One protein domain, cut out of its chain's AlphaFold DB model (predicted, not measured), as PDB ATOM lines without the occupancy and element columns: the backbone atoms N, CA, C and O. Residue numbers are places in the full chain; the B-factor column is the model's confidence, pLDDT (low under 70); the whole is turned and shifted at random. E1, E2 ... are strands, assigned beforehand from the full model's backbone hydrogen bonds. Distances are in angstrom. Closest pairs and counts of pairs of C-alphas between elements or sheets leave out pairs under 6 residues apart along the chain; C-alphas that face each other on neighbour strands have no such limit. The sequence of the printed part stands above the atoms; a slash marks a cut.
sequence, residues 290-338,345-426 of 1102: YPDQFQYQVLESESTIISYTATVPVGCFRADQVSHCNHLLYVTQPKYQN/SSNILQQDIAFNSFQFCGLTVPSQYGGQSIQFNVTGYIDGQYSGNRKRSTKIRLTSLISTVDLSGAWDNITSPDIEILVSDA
ATOM      1  N   TYR A 290     156.814 118.164 129.428       88.44
ATOM      2  CA  TYR A 290     155.402 118.405 129.720       88.44
ATOM      3  C   TYR A 290     154.854 117.352 130.680       88.44
ATOM      4  O   TYR A 290     155.151 116.170 130.489       88.44
ATOM      5  N   PRO A 291     154.061 117.743 131.690       90.62
ATOM      6  CA  PRO A 291     153.414 116.778 132.564       90.62
ATOM      7  C   PRO A 291     152.327 116.015 131.796       90.62
ATOM      8  O   PRO A 291     151.745 116.538 130.841       90.62
ATOM      9  N   ASP A 292     152.034 114.783 132.208       90.44
ATOM     10  CA  ASP A 292     150.895 114.034 131.664       90.44
ATOM     11  C   ASP A 292     149.545 114.556 132.188       90.44
ATOM     12  O   ASP A 292     148.528 114.454 131.500       90.44
ATOM     13  N   GLN A 293     149.548 115.164 133.378       91.88
ATOM     14  CA  GLN A 293     148.392 115.766 134.034       91.88
ATOM     15  C   GLN A 293     148.771 117.098 134.690       91.88
ATOM     16  O   GLN A 293     149.853 117.259 135.242       91.88
ATOM     17  N   PHE A 294     147.850 118.061 134.675       93.12
ATOM     18  CA  PHE A 294     148.049 119.355 135.343       93.12
ATOM     19  C   PHE A 294     147.590 119.359 136.805       93.12
ATOM     20  O   PHE A 294     147.849 120.324 137.520       93.12
ATOM     21  N   GLN A 295     146.908 118.301 137.249       93.81
ATOM     22  CA  GLN A 295     146.413 118.173 138.612       93.81
ATOM     23  C   GLN A 295     146.545 116.727 139.096       93.81
ATOM     24  O   GLN A 295     146.065 115.814 138.427       93.81
ATOM     25  N   TYR A 296     147.141 116.540 140.271       92.31
ATOM     26  CA  TYR A 296     147.256 115.252 140.957       92.31
ATOM     27  C   TYR A 296     146.537 115.310 142.301       92.31
ATOM     28  O   TYR A 296     146.420 116.375 142.907       92.31
ATOM     29  N   GLN A 297     146.070 114.159 142.781       91.25
ATOM     30  CA  GLN A 297     145.535 114.021 144.134       91.25
ATOM     31  C   GLN A 297     146.357 112.989 144.898       91.25
ATOM     32  O   GLN A 297     146.709 111.945 144.348       91.25
ATOM     33  N   VAL A 298     146.661 113.291 146.155       89.06
ATOM     34  CA  VAL A 298     147.370 112.398 147.069       89.06
ATOM     35  C   VAL A 298     146.711 112.479 148.442       89.06
ATOM     36  O   VAL A 298     146.274 113.550 148.858       89.06
ATOM     37  N   LEU A 299     146.570 111.345 149.115       86.50
ATOM     38  CA  LEU A 299     146.156 111.303 150.514       86.50
ATOM     39  C   LEU A 299     147.399 111.503 151.392       86.50
ATOM     40  O   LEU A 299     148.493 111.079 151.016       86.50
ATOM     41  N   GLU A 300     147.261 112.134 152.552       80.75
ATOM     42  CA  GLU A 300     148.355 112.204 153.529       80.75
ATOM     43  C   GLU A 300     148.911 110.814 153.851       80.75
ATOM     44  O   GLU A 300     148.172 109.828 153.902       80.75
ATOM     45  N   SER A 301     150.232 110.726 154.038       75.44
ATOM     46  CA  SER A 301     151.019 109.487 154.182       75.44
ATOM     47  C   SER A 301     151.121 108.592 152.934       75.44
ATOM     48  O   SER A 301     152.040 107.769 152.836       75.44
ATOM     49  N   GLU A 302     150.233 108.755 151.952       82.69
ATOM     50  CA  GLU A 302     150.291 108.034 150.681       82.69
ATOM     51  C   GLU A 302     151.187 108.747 149.669       82.69
ATOM     52  O   GLU A 302     151.526 109.920 149.805       82.69
ATOM     53  N   SER A 303     151.609 108.013 148.636       83.25
ATOM     54  CA  SER A 303     152.435 108.551 147.557       83.25
ATOM     55  C   SER A 303     151.735 108.431 146.215       83.25
ATOM     56  O   SER A 303     151.154 107.395 145.901       83.25
ATOM     57  N   THR A 304     151.855 109.472 145.401       87.56
ATOM     58  CA  THR A 304     151.420 109.497 144.009       87.56
ATOM     59  C   THR A 304     152.622 109.657 143.084       87.56
ATOM     60  O   THR A 304     153.648 110.226 143.468       87.56
ATOM     61  N   ILE A 305     152.510 109.121 141.870       87.12
ATOM     62  CA  ILE A 305     153.569 109.177 140.862       87.12
ATOM     63  C   ILE A 305     153.261 110.333 139.919       87.12
ATOM     64  O   ILE A 305     152.246 110.322 139.225       87.12
ATOM     65  N   ILE A 306     154.161 111.308 139.873       86.62
ATOM     66  CA  ILE A 306     154.105 112.417 138.924       86.62
ATOM     67  C   ILE A 306     154.942 112.051 137.709       86.62
ATOM     68  O   ILE A 306     156.064 111.565 137.848       86.62
ATOM     69  N   SER A 307     154.393 112.290 136.522       88.06
ATOM     70  CA  SER A 307     154.933 111.800 135.261       88.06
ATOM     71  C   SER A 307     155.079 112.941 134.255       88.06
ATOM     72  O   SER A 307     154.141 113.688 133.982       88.06
ATOM     73  N   TYR A 308     156.276 113.081 133.694       87.50
ATOM     74  CA  TYR A 308     156.615 114.081 132.685       87.50
ATOM     75  C   TYR A 308     157.133 113.410 131.422       87.50
ATOM     76  O   TYR A 308     157.914 112.470 131.488       87.50
ATOM     77  N   THR A 309     156.772 113.926 130.256       87.56
ATOM     78  CA  THR A 309     157.289 113.453 128.971       87.56
ATOM     79  C   THR A 309     158.231 114.498 128.386       87.56
ATOM     80  O   THR A 309     157.820 115.628 128.112       87.56
ATOM     81  N   ALA A 310     159.493 114.113 128.184       86.75
ATOM     82  CA  ALA A 310     160.458 114.885 127.410       86.75
ATOM     83  C   ALA A 310     160.317 114.526 125.925       86.75
ATOM     84  O   ALA A 310     160.386 113.354 125.540       86.75
ATOM     85  N   THR A 311     160.088 115.532 125.085       88.12
ATOM     86  CA  THR A 311     159.911 115.340 123.638       88.12
ATOM     87  C   THR A 311     161.200 115.533 122.851       88.12
ATOM     88  O   THR A 311     161.233 115.189 121.676       88.12
ATOM     89  N   VAL A 312     162.251 116.048 123.490       86.69
ATOM     90  CA  VAL A 312     163.533 116.397 122.870       86.69
ATOM     91  C   VAL A 312     164.673 115.692 123.621       86.69
ATOM     92  O   VAL A 312     164.599 115.591 124.844       86.69
ATOM     93  N   PRO A 313     165.719 115.186 122.945       84.31
ATOM     94  CA  PRO A 313     166.883 114.612 123.623       84.31
ATOM     95  C   PRO A 313     167.771 115.685 124.285       84.31
ATOM     96  O   PRO A 313     167.647 116.878 124.002       84.31
ATOM     97  N   VAL A 314     168.697 115.259 125.148       81.44
ATOM     98  CA  VAL A 314     169.686 116.141 125.801       81.44
ATOM     99  C   VAL A 314     171.018 116.069 125.050       81.44
ATOM    100  O   VAL A 314     171.493 114.974 124.739       81.44
ATOM    101  N   GLY A 315     171.629 117.227 124.771       78.12
ATOM    102  CA  GLY A 315     172.960 117.316 124.163       78.12
ATOM    103  C   GLY A 315     174.063 116.673 125.017       78.12
ATOM    104  O   GLY A 315     173.911 116.480 126.222       78.12
ATOM    105  N   CYS A 316     175.184 116.295 124.394       76.19
ATOM    106  CA  CYS A 316     176.230 115.509 125.051       76.19
ATOM    107  C   CYS A 316     177.647 115.824 124.551       76.19
ATOM    108  O   CYS A 316     177.877 116.055 123.367       76.19
ATOM    109  N   PHE A 317     178.619 115.749 125.461       67.94
ATOM    110  CA  PHE A 317     180.029 116.087 125.233       67.94
ATOM    111  C   PHE A 317     180.807 115.074 124.380       67.94
ATOM    112  O   PHE A 317     181.846 115.425 123.832       67.94
ATOM    113  N   ARG A 318     180.359 113.808 124.301       65.44
ATOM    114  CA  ARG A 318     180.926 112.800 123.390       65.44
ATOM    115  C   ARG A 318     179.914 111.732 122.987       65.44
ATOM    116  O   ARG A 318     179.196 111.194 123.828       65.44
ATOM    117  N   ALA A 319     179.953 111.335 121.716       61.50
ATOM    118  CA  ALA A 319     179.109 110.271 121.171       61.50
ATOM    119  C   ALA A 319     179.393 108.865 121.752       61.50
ATOM    120  O   ALA A 319     178.540 107.988 121.660       61.50
ATOM    121  N   ASP A 320     180.557 108.633 122.371       62.19
ATOM    122  CA  ASP A 320     180.927 107.357 123.007       62.19
ATOM    123  C   ASP A 320     180.498 107.253 124.487       62.19
ATOM    124  O   ASP A 320     180.599 106.179 125.076       62.19
ATOM    125  N   GLN A 321     180.010 108.345 125.093       62.72
ATOM    126  CA  GLN A 321     179.646 108.440 126.518       62.72
ATOM    127  C   GLN A 321     178.196 108.901 126.742       62.72
ATOM    128  O   GLN A 321     177.863 109.391 127.819       62.72
ATOM    129  N   VAL A 322     177.319 108.715 125.749       61.41
ATOM    130  CA  VAL A 322     175.915 109.171 125.770       61.41
ATOM    131  C   VAL A 322     175.191 108.745 127.051       61.41
ATOM    132  O   VAL A 322     174.454 109.543 127.615       61.41
ATOM    133  N   SER A 323     175.470 107.560 127.603       58.91
ATOM    134  CA  SER A 323     174.874 107.072 128.860       58.91
ATOM    135  C   SER A 323     175.141 107.932 130.107       58.91
ATOM    136  O   SER A 323     174.479 107.724 131.119       58.91
ATOM    137  N   HIS A 324     176.096 108.865 130.062       62.72
ATOM    138  CA  HIS A 324     176.461 109.744 131.179       62.72
ATOM    139  C   HIS A 324     175.951 111.188 131.016       62.72
ATOM    140  O   HIS A 324     176.176 112.017 131.896       62.72
ATOM    141  N   CYS A 325     175.256 111.502 129.918       70.81
ATOM    142  CA  CYS A 325     174.778 112.851 129.597       70.81
ATOM    143  C   CYS A 325     173.374 113.124 130.155       70.81
ATOM    144  O   CYS A 325     172.416 113.402 129.441       70.81
ATOM    145  N   ASN A 326     173.262 112.990 131.468       74.38
ATOM    146  CA  ASN A 326     172.026 113.157 132.211       74.38
ATOM    147  C   ASN A 326     171.845 114.626 132.626       74.38
ATOM    148  O   ASN A 326     172.738 115.197 133.251       74.38
ATOM    149  N   HIS A 327     170.696 115.228 132.310       76.94
ATOM    150  CA  HIS A 327     170.377 116.604 132.702       76.94
ATOM    151  C   HIS A 327     169.499 116.631 133.955       76.94
ATOM    152  O   HIS A 327     168.559 115.848 134.079       76.94
ATOM    153  N   LEU A 328     169.800 117.531 134.890       75.06
ATOM    154  CA  LEU A 328     169.134 117.604 136.186       75.06
ATOM    155  C   LEU A 328     168.067 118.706 136.195       75.06
ATOM    156  O   LEU A 328     168.370 119.868 135.936       75.06
ATOM    157  N   LEU A 329     166.834 118.341 136.539       76.88
ATOM    158  CA  LEU A 329     165.708 119.250 136.726       76.88
ATOM    159  C   LEU A 329     165.321 119.310 138.202       76.88
ATOM    160  O   LEU A 329     165.087 118.285 138.836       76.88
ATOM    161  N   TYR A 330     165.207 120.516 138.735       73.88
ATOM    162  CA  TYR A 330     164.839 120.806 140.117       73.88
ATOM    163  C   TYR A 330     163.339 121.045 140.232       73.88
ATOM    164  O   TYR A 330     162.763 121.738 139.391       73.88
ATOM    165  N   VAL A 331     162.715 120.541 141.295       74.31
ATOM    166  CA  VAL A 331     161.342 120.931 141.628       74.31
ATOM    167  C   VAL A 331     161.356 122.304 142.305       74.31
ATOM    168  O   VAL A 331     162.109 122.540 143.249       74.31
ATOM    169  N   THR A 332     160.522 123.223 141.824       69.88
ATOM    170  CA  THR A 332     160.363 124.580 142.370       69.88
ATOM    171  C   THR A 332     158.894 124.949 142.509       69.88
ATOM    172  O   THR A 332     158.027 124.329 141.891       69.88
ATOM    173  N   GLN A 333     158.618 125.984 143.305       69.50
ATOM    174  CA  GLN A 333     157.291 126.584 143.419       69.50
ATOM    175  C   GLN A 333     157.221 127.901 142.624       69.50
ATOM    176  O   GLN A 333     158.177 128.692 142.626       69.50
ATOM    177  N   PRO A 334     156.111 128.167 141.915       67.44
ATOM    178  CA  PRO A 334     155.948 129.399 141.155       67.44
ATOM    179  C   PRO A 334     155.664 130.621 142.054       67.44
ATOM    180  O   PRO A 334     154.888 130.550 143.005       67.44
ATOM    181  N   LYS A 335     156.256 131.781 141.718       57.12
ATOM    182  CA  LYS A 335     156.054 133.077 142.404       57.12
ATOM    183  C   LYS A 335     154.674 133.676 142.057       57.12
ATOM    184  O   LYS A 335     154.610 134.614 141.272       57.12
ATOM    185  N   TYR A 336     153.567 133.139 142.581       52.19
ATOM    186  CA  TYR A 336     152.221 133.709 142.335       52.19
ATOM    187  C   TYR A 336     151.659 134.561 143.474       52.19
ATOM    188  O   TYR A 336     150.650 135.234 143.275       52.19
ATOM    189  N   GLN A 337     152.273 134.564 144.655       42.78
ATOM    190  CA  GLN A 337     151.730 135.277 145.807       42.78
ATOM    191  C   GLN A 337     152.686 136.384 146.254       42.78
ATOM    192  O   GLN A 337     153.875 136.161 146.441       42.78
ATOM    193  N   ASN A 338     152.136 137.578 146.495       37.66
ATOM    194  CA  ASN A 338     152.776 138.648 147.276       37.66
ATOM    195  C   ASN A 338     152.960 138.259 148.761       37.66
ATOM    196  O   ASN A 338     153.275 139.110 149.589       37.66
ATOM    197  N   SER A 345     159.643 132.445 160.831       34.97
ATOM    198  CA  SER A 345     160.719 132.555 161.832       34.97
ATOM    199  C   SER A 345     161.113 131.212 162.483       34.97
ATOM    200  O   SER A 345     162.176 131.133 163.090       34.97
ATOM    201  N   SER A 346     160.269 130.178 162.336       33.25
ATOM    202  CA  SER A 346     160.379 128.772 162.748       33.25
ATOM    203  C   SER A 346     160.828 127.780 161.661       33.25
ATOM    204  O   SER A 346     160.675 126.581 161.853       33.25
ATOM    205  N   ASN A 347     161.316 128.237 160.506       34.19
ATOM    206  CA  ASN A 347     161.740 127.395 159.378       34.19
ATOM    207  C   ASN A 347     160.673 126.473 158.753       34.19
ATOM    208  O   ASN A 347     160.995 125.519 158.043       34.19
ATOM    209  N   ILE A 348     159.388 126.795 158.920       32.84
ATOM    210  CA  ILE A 348     158.282 126.034 158.323       32.84
ATOM    211  C   ILE A 348     157.885 126.672 156.978       32.84
ATOM    212  O   ILE A 348     157.361 127.790 156.957       32.84
ATOM    213  N   LEU A 349     158.129 125.965 155.862       37.47
ATOM    214  CA  LEU A 349     157.286 126.066 154.658       37.47
ATOM    215  C   LEU A 349     155.953 125.391 154.991       37.47
ATOM    216  O   LEU A 349     155.941 124.375 155.681       37.47
ATOM    217  N   GLN A 350     154.842 125.898 154.464       48.66
ATOM    218  CA  GLN A 350     153.596 125.135 154.415       48.66
ATOM    219  C   GLN A 350     153.845 123.916 153.506       48.66
ATOM    220  O   GLN A 350     153.792 124.009 152.281       48.66
ATOM    221  N   GLN A 351     154.289 122.808 154.101       59.97
ATOM    222  CA  GLN A 351     154.629 121.590 153.381       59.97
ATOM    223  C   GLN A 351     153.342 120.802 153.191       59.97
ATOM    224  O   GLN A 351     152.935 120.036 154.053       59.97
ATOM    225  N   ASP A 352     152.663 121.006 152.067       68.44
ATOM    226  CA  ASP A 352     151.535 120.134 151.718       68.44
ATOM    227  C   ASP A 352     152.032 118.778 151.219       68.44
ATOM    228  O   ASP A 352     151.409 117.737 151.416       68.44
ATOM    229  N   ILE A 353     153.210 118.780 150.603       69.75
ATOM    230  CA  ILE A 353     153.806 117.615 149.971       69.75
ATOM    231  C   ILE A 353     155.241 117.408 150.435       69.75
ATOM    232  O   ILE A 353     155.947 118.348 150.796       69.75
ATOM    233  N   ALA A 354     155.698 116.170 150.315       68.50
ATOM    234  CA  ALA A 354     157.073 115.781 150.543       68.50
ATOM    235  C   ALA A 354     157.563 114.799 149.468       68.50
ATOM    236  O   ALA A 354     156.780 114.251 148.693       68.50
ATOM    237  N   PHE A 355     158.876 114.576 149.401       65.06
ATOM    238  CA  PHE A 355     159.504 113.714 148.397       65.06
ATOM    239  C   PHE A 355     160.303 112.611 149.089       65.06
ATOM    240  O   PHE A 355     161.142 112.894 149.935       65.06
ATOM    241  N   ASN A 356     160.086 111.360 148.686       53.03
ATOM    242  CA  ASN A 356     160.660 110.169 149.328       53.03
ATOM    243  C   ASN A 356     162.127 109.865 148.928       53.03
ATOM    244  O   ASN A 356     162.484 108.699 148.759       53.03
ATOM    245  N   SER A 357     162.993 110.867 148.731       48.69
ATOM    246  CA  SER A 357     164.352 110.653 148.190       48.69
ATOM    247  C   SER A 357     165.470 111.209 149.071       48.69
ATOM    248  O   SER A 357     165.435 112.362 149.478       48.69
ATOM    249  N   PHE A 358     166.511 110.392 149.283       43.81
ATOM    250  CA  PHE A 358     167.692 110.663 150.117       43.81
ATOM    251  C   PHE A 358     168.795 111.509 149.459       43.81
ATOM    252  O   PHE A 358     169.841 111.725 150.074       43.81
ATOM    253  N   GLN A 359     168.622 111.964 148.218       45.56
ATOM    254  CA  GLN A 359     169.714 112.639 147.505       45.56
ATOM    255  C   GLN A 359     169.328 113.940 146.811       45.56
ATOM    256  O   GLN A 359     170.213 114.765 146.594       45.56
ATOM    257  N   PHE A 360     168.059 114.143 146.444       52.97
ATOM    258  CA  PHE A 360     167.693 115.254 145.568       52.97
ATOM    259  C   PHE A 360     166.168 115.431 145.431       52.97
ATOM    260  O   PHE A 360     165.464 114.467 145.133       52.97
ATOM    261  N   CYS A 361     165.673 116.667 145.586       57.34
ATOM    262  CA  CYS A 361     164.286 117.070 145.300       57.34
ATOM    263  C   CYS A 361     164.185 117.448 143.788       57.34
ATOM    264  O   CYS A 361     164.123 118.622 143.409       57.34
ATOM    265  N   GLY A 362     164.244 116.448 142.895       63.25
ATOM    266  CA  GLY A 362     164.092 116.653 141.447       63.25
ATOM    267  C   GLY A 362     164.283 115.408 140.572       63.25
ATOM    268  O   GLY A 362     164.316 114.280 141.059       63.25
ATOM    269  N   LEU A 363     164.389 115.620 139.260       71.88
ATOM    270  CA  LEU A 363     164.428 114.592 138.224       71.88
ATOM    271  C   LEU A 363     165.707 114.626 137.396       71.88
ATOM    272  O   LEU A 363     166.294 115.677 137.168       71.88
ATOM    273  N   THR A 364     166.097 113.468 136.872       72.69
ATOM    274  CA  THR A 364     167.169 113.355 135.883       72.69
ATOM    275  C   THR A 364     166.585 112.960 134.530       72.69
ATOM    276  O   THR A 364     165.967 111.904 134.411       72.69
ATOM    277  N   VAL A 365     166.787 113.796 133.513       74.19
ATOM    278  CA  VAL A 365     166.429 113.519 132.119       74.19
ATOM    279  C   VAL A 365     167.599 112.782 131.463       74.19
ATOM    280  O   VAL A 365     168.685 113.358 131.355       74.19
ATOM    281  N   PRO A 366     167.430 111.519 131.036       69.88
ATOM    282  CA  PRO A 366     168.510 110.787 130.400       69.88
ATOM    283  C   PRO A 366     168.688 111.220 128.941       69.88
ATOM    284  O   PRO A 366     167.724 111.515 128.238       69.88
ATOM    285  N   SER A 367     169.929 111.193 128.465       65.31
ATOM    286  CA  SER A 367     170.353 111.676 127.138       65.31
ATOM    287  C   SER A 367     169.623 111.092 125.925       65.31
ATOM    288  O   SER A 367     169.497 111.757 124.901       65.31
ATOM    289  N   GLN A 368     169.163 109.842 126.013       63.56
ATOM    290  CA  GLN A 368     168.751 109.026 124.864       63.56
ATOM    291  C   GLN A 368     167.245 108.735 124.809       63.56
ATOM    292  O   GLN A 368     166.815 107.686 124.334       63.56
ATOM    293  N   TYR A 369     166.427 109.680 125.268       59.06
ATOM    294  CA  TYR A 369     164.980 109.509 125.362       59.06
ATOM    295  C   TYR A 369     164.206 110.469 124.457       59.06
ATOM    296  O   TYR A 369     164.074 111.650 124.752       59.06
ATOM    297  N   GLY A 370     163.636 109.933 123.374       53.75
ATOM    298  CA  GLY A 370     162.536 110.560 122.640       53.75
ATOM    299  C   GLY A 370     161.219 109.874 123.003       53.75
ATOM    300  O   GLY A 370     160.951 108.778 122.515       53.75
ATOM    301  N   GLY A 371     160.410 110.492 123.872       61.56
ATOM    302  CA  GLY A 371     159.003 110.113 124.067       61.56
ATOM    303  C   GLY A 371     158.656 109.078 125.150       61.56
ATOM    304  O   GLY A 371     157.532 108.581 125.120       61.56
ATOM    305  N   GLN A 372     159.537 108.746 126.110       65.19
ATOM    306  CA  GLN A 372     159.114 108.009 127.324       65.19
ATOM    307  C   GLN A 372     158.909 108.949 128.514       65.19
ATOM    308  O   GLN A 372     159.558 109.990 128.627       65.19
ATOM    309  N   SER A 373     158.008 108.548 129.409       72.56
ATOM    310  CA  SER A 373     157.676 109.294 130.614       72.56
ATOM    311  C   SER A 373     158.707 109.085 131.729       72.56
ATOM    312  O   SER A 373     159.105 107.962 132.031       72.56
ATOM    313  N   ILE A 374     159.115 110.184 132.351       78.25
ATOM    314  CA  ILE A 374     160.015 110.289 133.497       78.25
ATOM    315  C   ILE A 374     159.149 110.489 134.740       78.25
ATOM    316  O   ILE A 374     158.265 111.344 134.737       78.25
ATOM    317  N   GLN A 375     159.401 109.715 135.793       82.50
ATOM    318  CA  GLN A 375     158.521 109.643 136.957       82.50
ATOM    319  C   GLN A 375     159.252 109.941 138.267       82.50
ATOM    320  O   GLN A 375     160.410 109.563 138.437       82.50
ATOM    321  N   PHE A 376     158.556 110.582 139.205       77.19
ATOM    322  CA  PHE A 376     158.983 110.726 140.599       77.19
ATOM    323  C   PHE A 376     157.797 110.611 141.549       77.19
ATOM    324  O   PHE A 376     156.655 110.869 141.173       77.19
ATOM    325  N   ASN A 377     158.088 110.242 142.794       78.00
ATOM    326  CA  ASN A 377     157.072 110.080 143.822       78.00
ATOM    327  C   ASN A 377     156.938 111.355 144.647       78.00
ATOM    328  O   ASN A 377     157.937 111.902 145.120       78.00
ATOM    329  N   VAL A 378     155.693 111.753 144.872       77.50
ATOM    330  CA  VAL A 378     155.321 112.785 145.834       77.50
ATOM    331  C   VAL A 378     154.418 112.169 146.886       77.50
ATOM    332  O   VAL A 378     153.505 111.417 146.557       77.50
ATOM    333  N   THR A 379     154.678 112.489 148.142       77.00
ATOM    334  CA  THR A 379     153.952 111.995 149.310       77.00
ATOM    335  C   THR A 379     153.158 113.133 149.934       77.00
ATOM    336  O   THR A 379     153.673 114.245 150.027       77.00
ATOM    337  N   GLY A 380     151.915 112.879 150.347       77.06
ATOM    338  CA  GLY A 380     151.143 113.856 151.119       77.06
ATOM    339  C   GLY A 380     151.740 114.015 152.519       77.06
ATOM    340  O   GLY A 380     151.914 113.016 153.221       77.06
ATOM    341  N   TYR A 381     152.090 115.240 152.910       76.12
ATOM    342  CA  TYR A 381     152.679 115.522 154.222       76.12
ATOM    343  C   TYR A 381     151.626 115.399 155.322       76.12
ATOM    344  O   TYR A 381     150.558 115.979 155.190       76.12
ATOM    345  N   ILE A 382     151.928 114.687 156.404       74.88
ATOM    346  CA  ILE A 382     151.031 114.565 157.560       74.88
ATOM    347  C   ILE A 382     151.244 115.799 158.436       74.88
ATOM    348  O   ILE A 382     152.319 115.947 159.018       74.88
ATOM    349  N   ASP A 383     150.255 116.686 158.515       70.81
ATOM    350  CA  ASP A 383     150.342 117.901 159.333       70.81
ATOM    351  C   ASP A 383     149.747 117.721 160.741       70.81
ATOM    352  O   ASP A 383     149.910 118.599 161.598       70.81
ATOM    353  N   GLY A 384     149.110 116.572 161.000       75.44
ATOM    354  CA  GLY A 384     148.500 116.237 162.279       75.44
ATOM    355  C   GLY A 384     147.249 117.066 162.569       75.44
ATOM    356  O   GLY A 384     146.882 117.210 163.742       75.44
ATOM    357  N   GLN A 385     146.637 117.656 161.540       79.31
ATOM    358  CA  GLN A 385     145.485 118.537 161.643       79.31
ATOM    359  C   GLN A 385     144.379 118.098 160.694       79.31
ATOM    360  O   GLN A 385     144.575 117.970 159.494       79.31
ATOM    361  N   TYR A 386     143.163 117.981 161.219       81.69
ATOM    362  CA  TYR A 386     142.004 117.776 160.373       81.69
ATOM    363  C   TYR A 386     141.417 119.119 159.908       81.69
ATOM    364  O   TYR A 386     141.140 120.043 160.683       81.69
ATOM    365  N   SER A 387     141.223 119.210 158.599       72.19
ATOM    366  CA  SER A 387     140.680 120.328 157.826       72.19
ATOM    367  C   SER A 387     139.279 120.023 157.270       72.19
ATOM    368  O   SER A 387     138.703 120.819 156.512       72.19
ATOM    369  N   GLY A 388     138.712 118.865 157.621       69.75
ATOM    370  CA  GLY A 388     137.427 118.389 157.121       69.75
ATOM    371  C   GLY A 388     137.482 118.096 155.617       69.75
ATOM    372  O   GLY A 388     138.349 117.384 155.131       69.75
ATOM    373  N   ASN A 389     136.555 118.657 154.831       66.38
ATOM    374  CA  ASN A 389     136.514 118.436 153.374       66.38
ATOM    375  C   ASN A 389     137.491 119.319 152.574       66.38
ATOM    376  O   ASN A 389     137.482 119.281 151.338       66.38
ATOM    377  N   ARG A 390     138.274 120.176 153.240       68.88
ATOM    378  CA  ARG A 390     139.212 121.071 152.556       68.88
ATOM    379  C   ARG A 390     140.452 120.280 152.152       68.88
ATOM    380  O   ARG A 390     141.033 119.564 152.954       68.88
ATOM    381  N   LYS A 391     140.848 120.423 150.889       74.75
ATOM    382  CA  LYS A 391     142.101 119.867 150.375       74.75
ATOM    383  C   LYS A 391     143.152 120.962 150.394       74.75
ATOM    384  O   LYS A 391     142.888 122.052 149.880       74.75
ATOM    385  N   ARG A 392     144.324 120.663 150.946       79.62
ATOM    386  CA  ARG A 392     145.492 121.538 150.817       79.62
ATOM    387  C   ARG A 392     146.002 121.450 149.382       79.62
ATOM    388  O   ARG A 392     145.850 120.407 148.739       79.62
ATOM    389  N   SER A 393     146.534 122.537 148.833       80.00
ATOM    390  CA  SER A 393     147.046 122.526 147.465       80.00
ATOM    391  C   SER A 393     148.385 123.225 147.343       80.00
ATOM    392  O   SER A 393     148.566 124.369 147.749       80.00
ATOM    393  N   THR A 394     149.312 122.531 146.695       77.44
ATOM    394  CA  THR A 394     150.630 123.061 146.373       77.44
ATOM    395  C   THR A 394     150.836 123.008 144.868       77.44
ATOM    396  O   THR A 394     150.548 122.001 144.217       77.44
ATOM    397  N   LYS A 395     151.355 124.102 144.301       81.50
ATOM    398  CA  LYS A 395     151.774 124.147 142.898       81.50
ATOM    399  C   LYS A 395     153.269 123.918 142.792       81.50
ATOM    400  O   LYS A 395     154.040 124.601 143.462       81.50
ATOM    401  N   ILE A 396     153.670 123.009 141.914       79.44
ATOM    402  CA  ILE A 396     155.078 122.764 141.608       79.44
ATOM    403  C   ILE A 396     155.338 122.824 140.108       79.44
ATOM    404  O   ILE A 396     154.432 122.657 139.294       79.44
ATOM    405  N   ARG A 397     156.600 123.031 139.748       80.69
ATOM    406  CA  ARG A 397     157.107 122.959 138.377       80.69
ATOM    407  C   ARG A 397     158.551 122.474 138.372       80.69
ATOM    408  O   ARG A 397     159.249 122.576 139.380       80.69
ATOM    409  N   LEU A 398     159.011 121.975 137.234       80.75
ATOM    410  CA  LEU A 398     160.402 121.604 137.012       80.75
ATOM    411  C   LEU A 398     161.166 122.776 136.407       80.75
ATOM    412  O   LEU A 398     160.704 123.401 135.454       80.75
ATOM    413  N   THR A 399     162.352 123.045 136.939       76.88
ATOM    414  CA  THR A 399     163.259 124.070 136.418       76.88
ATOM    415  C   THR A 399     164.669 123.534 136.263       76.88
ATOM    416  O   THR A 399     165.097 122.722 137.082       76.88
ATOM    417  N   SER A 400     165.404 123.995 135.259       75.75
ATOM    418  CA  SER A 400     166.841 123.739 135.151       75.75
ATOM    419  C   SER A 400     167.654 124.985 135.476       75.75
ATOM    420  O   SER A 400     167.238 126.115 135.222       75.75
ATOM    421  N   LEU A 401     168.842 124.756 136.030       68.44
ATOM    422  CA  LEU A 401     169.931 125.729 136.009       68.44
ATOM    423  C   LEU A 401     170.751 125.535 134.728       68.44
ATOM    424  O   LEU A 401     170.553 124.557 134.006       68.44
ATOM    425  N   ILE A 402     171.692 126.446 134.471       66.62
ATOM    426  CA  ILE A 402     172.644 126.321 133.360       66.62
ATOM    427  C   ILE A 402     173.315 124.943 133.427       66.62
ATOM    428  O   ILE A 402     173.956 124.592 134.423       66.62
ATOM    429  N   SER A 403     173.145 124.152 132.372       62.41
ATOM    430  CA  SER A 403     173.687 122.812 132.283       62.41
ATOM    431  C   SER A 403     175.180 122.858 132.011       62.41
ATOM    432  O   SER A 403     175.636 123.447 131.037       62.41
ATOM    433  N   THR A 404     175.962 122.132 132.804       57.72
ATOM    434  CA  THR A 404     177.359 121.843 132.445       57.72
ATOM    435  C   THR A 404     177.485 120.641 131.503       57.72
ATOM    436  O   THR A 404     178.594 120.309 131.091       57.72
ATOM    437  N   VAL A 405     176.377 119.946 131.214       63.91
ATOM    438  CA  VAL A 405     176.343 118.679 130.461       63.91
ATOM    439  C   VAL A 405     175.777 118.885 129.055       63.91
ATOM    440  O   VAL A 405     176.312 118.322 128.099       63.91
ATOM    441  N   ASP A 406     174.742 119.718 128.915       68.62
ATOM    442  CA  ASP A 406     174.206 120.114 127.615       68.62
ATOM    443  C   ASP A 406     175.007 121.276 127.011       68.62
ATOM    444  O   ASP A 406     174.764 122.447 127.284       68.62
ATOM    445  N   LEU A 407     175.952 120.947 126.131       64.94
ATOM    446  CA  LEU A 407     176.747 121.947 125.415       64.94
ATOM    447  C   LEU A 407     175.974 122.723 124.338       64.94
ATOM    448  O   LEU A 407     176.499 123.708 123.809       64.94
ATOM    449  N   SER A 408     174.760 122.285 123.988       69.12
ATOM    450  CA  SER A 408     173.910 123.036 123.065       69.12
ATOM    451  C   SER A 408     173.206 124.209 123.745       69.12
ATOM    452  O   SER A 408     172.716 125.080 123.039       69.12
ATOM    453  N   GLY A 409     173.157 124.257 125.085       75.75
ATOM    454  CA  GLY A 409     172.389 125.255 125.841       75.75
ATOM    455  C   GLY A 409     170.872 125.144 125.643       75.75
ATOM    456  O   GLY A 409     170.116 126.006 126.083       75.75
ATOM    457  N   ALA A 410     170.415 124.084 124.973       80.31
ATOM    458  CA  ALA A 410     169.017 123.824 124.674       80.31
ATOM    459  C   ALA A 410     168.198 123.598 125.952       80.31
ATOM    460  O   ALA A 410     167.043 124.016 126.031       80.31
ATOM    461  N   TRP A 411     168.807 122.952 126.951       81.62
ATOM    462  CA  TRP A 411     168.206 122.642 128.243       81.62
ATOM    463  C   TRP A 411     168.479 123.674 129.342       81.62
ATOM    464  O   TRP A 411     168.117 123.445 130.497       81.62
ATOM    465  N   ASP A 412     169.064 124.822 129.009       78.75
ATOM    466  CA  ASP A 412     169.359 125.871 129.984       78.75
ATOM    467  C   ASP A 412     168.112 126.701 130.319       78.75
ATOM    468  O   ASP A 412     167.349 127.099 129.437       78.75
ATOM    469  N   ASN A 413     167.929 127.001 131.610       77.00
ATOM    470  CA  ASN A 413     166.853 127.853 132.136       77.00
ATOM    471  C   ASN A 413     165.430 127.413 131.736       77.00
ATOM    472  O   ASN A 413     164.530 128.239 131.558       77.00
ATOM    473  N   ILE A 414     165.199 126.108 131.610       81.75
ATOM    474  CA  ILE A 414     163.876 125.555 131.323       81.75
ATOM    475  C   ILE A 414     162.967 125.763 132.522       81.75
ATOM    476  O   ILE A 414     163.386 125.611 133.665       81.75
ATOM    477  N   THR A 415     161.696 126.051 132.250       84.12
ATOM    478  CA  THR A 415     160.621 126.034 133.245       84.12
ATOM    479  C   THR A 415     159.426 125.278 132.679       84.12
ATOM    480  O   THR A 415     158.843 125.721 131.688       84.12
ATOM    481  N   SER A 416     159.067 124.138 133.272       87.00
ATOM    482  CA  SER A 416     157.873 123.377 132.884       87.00
ATOM    483  C   SER A 416     156.585 124.133 133.228       87.00
ATOM    484  O   SER A 416     156.606 125.014 134.092       87.00
ATOM    485  N   PRO A 417     155.443 123.762 132.619       88.44
ATOM    486  CA  PRO A 417     154.140 124.190 133.110       88.44
ATOM    487  C   PRO A 417     153.946 123.834 134.588       88.44
ATOM    488  O   PRO A 417     154.492 122.832 135.063       88.44
ATOM    489  N   ASP A 418     153.152 124.644 135.285       87.81
ATOM    490  CA  ASP A 418     152.786 124.393 136.676       87.81
ATOM    491  C   ASP A 418     151.821 123.203 136.762       87.81
ATOM    492  O   ASP A 418     150.866 123.106 135.984       87.81
ATOM    493  N   ILE A 419     152.044 122.334 137.742       89.81
ATOM    494  CA  ILE A 419     151.100 121.293 138.146       89.81
ATOM    495  C   ILE A 419     150.600 121.577 139.557       89.81
ATOM    496  O   ILE A 419     151.343 122.070 140.406       89.81
ATOM    497  N   GLU A 420     149.336 121.268 139.811       90.06
ATOM    498  CA  GLU A 420     148.714 121.395 141.125       90.06
ATOM    499  C   GLU A 420     148.603 120.023 141.791       90.06
ATOM    500  O   GLU A 420     148.128 119.060 141.192       90.06
ATOM    501  N   ILE A 421     149.029 119.921 143.044       87.06
ATOM    502  CA  ILE A 421     148.898 118.704 143.841       87.06
ATOM    503  C   ILE A 421     147.918 119.001 144.962       87.06
ATOM    504  O   ILE A 421     148.175 119.858 145.805       87.06
ATOM    505  N   LEU A 422     146.788 118.299 144.940       88.56
ATOM    506  CA  LEU A 422     145.760 118.362 145.967       88.56
ATOM    507  C   LEU A 422     146.017 117.274 147.006       88.56
ATOM    508  O   LEU A 422     145.969 116.081 146.694       88.56
ATOM    509  N   VAL A 423     146.237 117.691 148.240       84.75
ATOM    510  CA  VAL A 423     146.480 116.814 149.377       84.75
ATOM    511  C   VAL A 423     145.178 116.690 150.147       84.75
ATOM    512  O   VAL A 423     144.591 117.686 150.574       84.75
ATOM    513  N   SER A 424     144.667 115.465 150.215       86.56
ATOM    514  CA  SER A 424     143.459 115.151 150.970       86.56
ATOM    515  C   SER A 424     143.848 114.770 152.390       86.56
ATOM    516  O   SER A 424     144.745 113.950 152.576       86.56
ATOM    517  N   ASP A 425     143.143 115.357 153.345       84.44
ATOM    518  CA  ASP A 425     143.283 115.125 154.778       84.44
ATOM    519  C   ASP A 425     142.952 113.663 155.136       84.44
ATOM    520  O   ASP A 425     141.906 113.128 154.740       84.44
ATOM    521  N   ALA A 426     143.867 113.000 155.846       83.25
ATOM    522  CA  ALA A 426     143.665 111.676 156.430       83.25
ATOM    523  C   ALA A 426     143.551 111.717 157.966       83.25
ATOM    524  O   ALA A 426     143.121 110.726 158.573       83.25
TER     525      ALA A 426
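This is residues 290 to 338 and 345 to 426 of the 1102 residues of an uncharacterized protein of Mytilus galloprovincialis (UniProt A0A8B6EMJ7). Little regular structure: a loosely closed, elongated, barrel-like shell, in which the curled, mixed sheet E1-E8-E7-E3-E5 has its open side covered by the antiparallel sheet E2-E6-E4. The printed part has 131 residues, of which only 48 are in the eight named strands E1 to E8; there is no named helix, and the class is all strand. The whole is only just compact, close to loose: radius of gyration of the C-alphas 16.7 A, spans 55 by 31 by 26 A.

E1 is residues 295 to 299, from C-alpha 295 at (146.413, 118.173, 138.612); E8 is residues 419 to 424, ending with C-alpha 424 at (143.459, 115.151, 150.970); E7 is residues 392 to 399, 23.0 A; E3 is residues 327 to 332; E5 is residues 362 to 365. E2 is 303 to 310, 22.6 A; E6 373 to 380, 22.0 A; E4 353 to 355.

E1 and E8 are parallel, N 296 and O 420 2.9 A apart. E7 and E8 form a hairpin, N 421 and O 394 2.8 A apart. Between the sheets, the closest C-alphas of E5 and E6, Leu 363 and Phe 376, are 7.1 A apart.

Residues 339 to 344 are cut out; C-alphas 338 and 345 are 17.7 A apart. Links E2 to E3, E6 to E7 and E7 to E8 are long. In the printed part 51 residues have pLDDT under 70, among them 345 to 362.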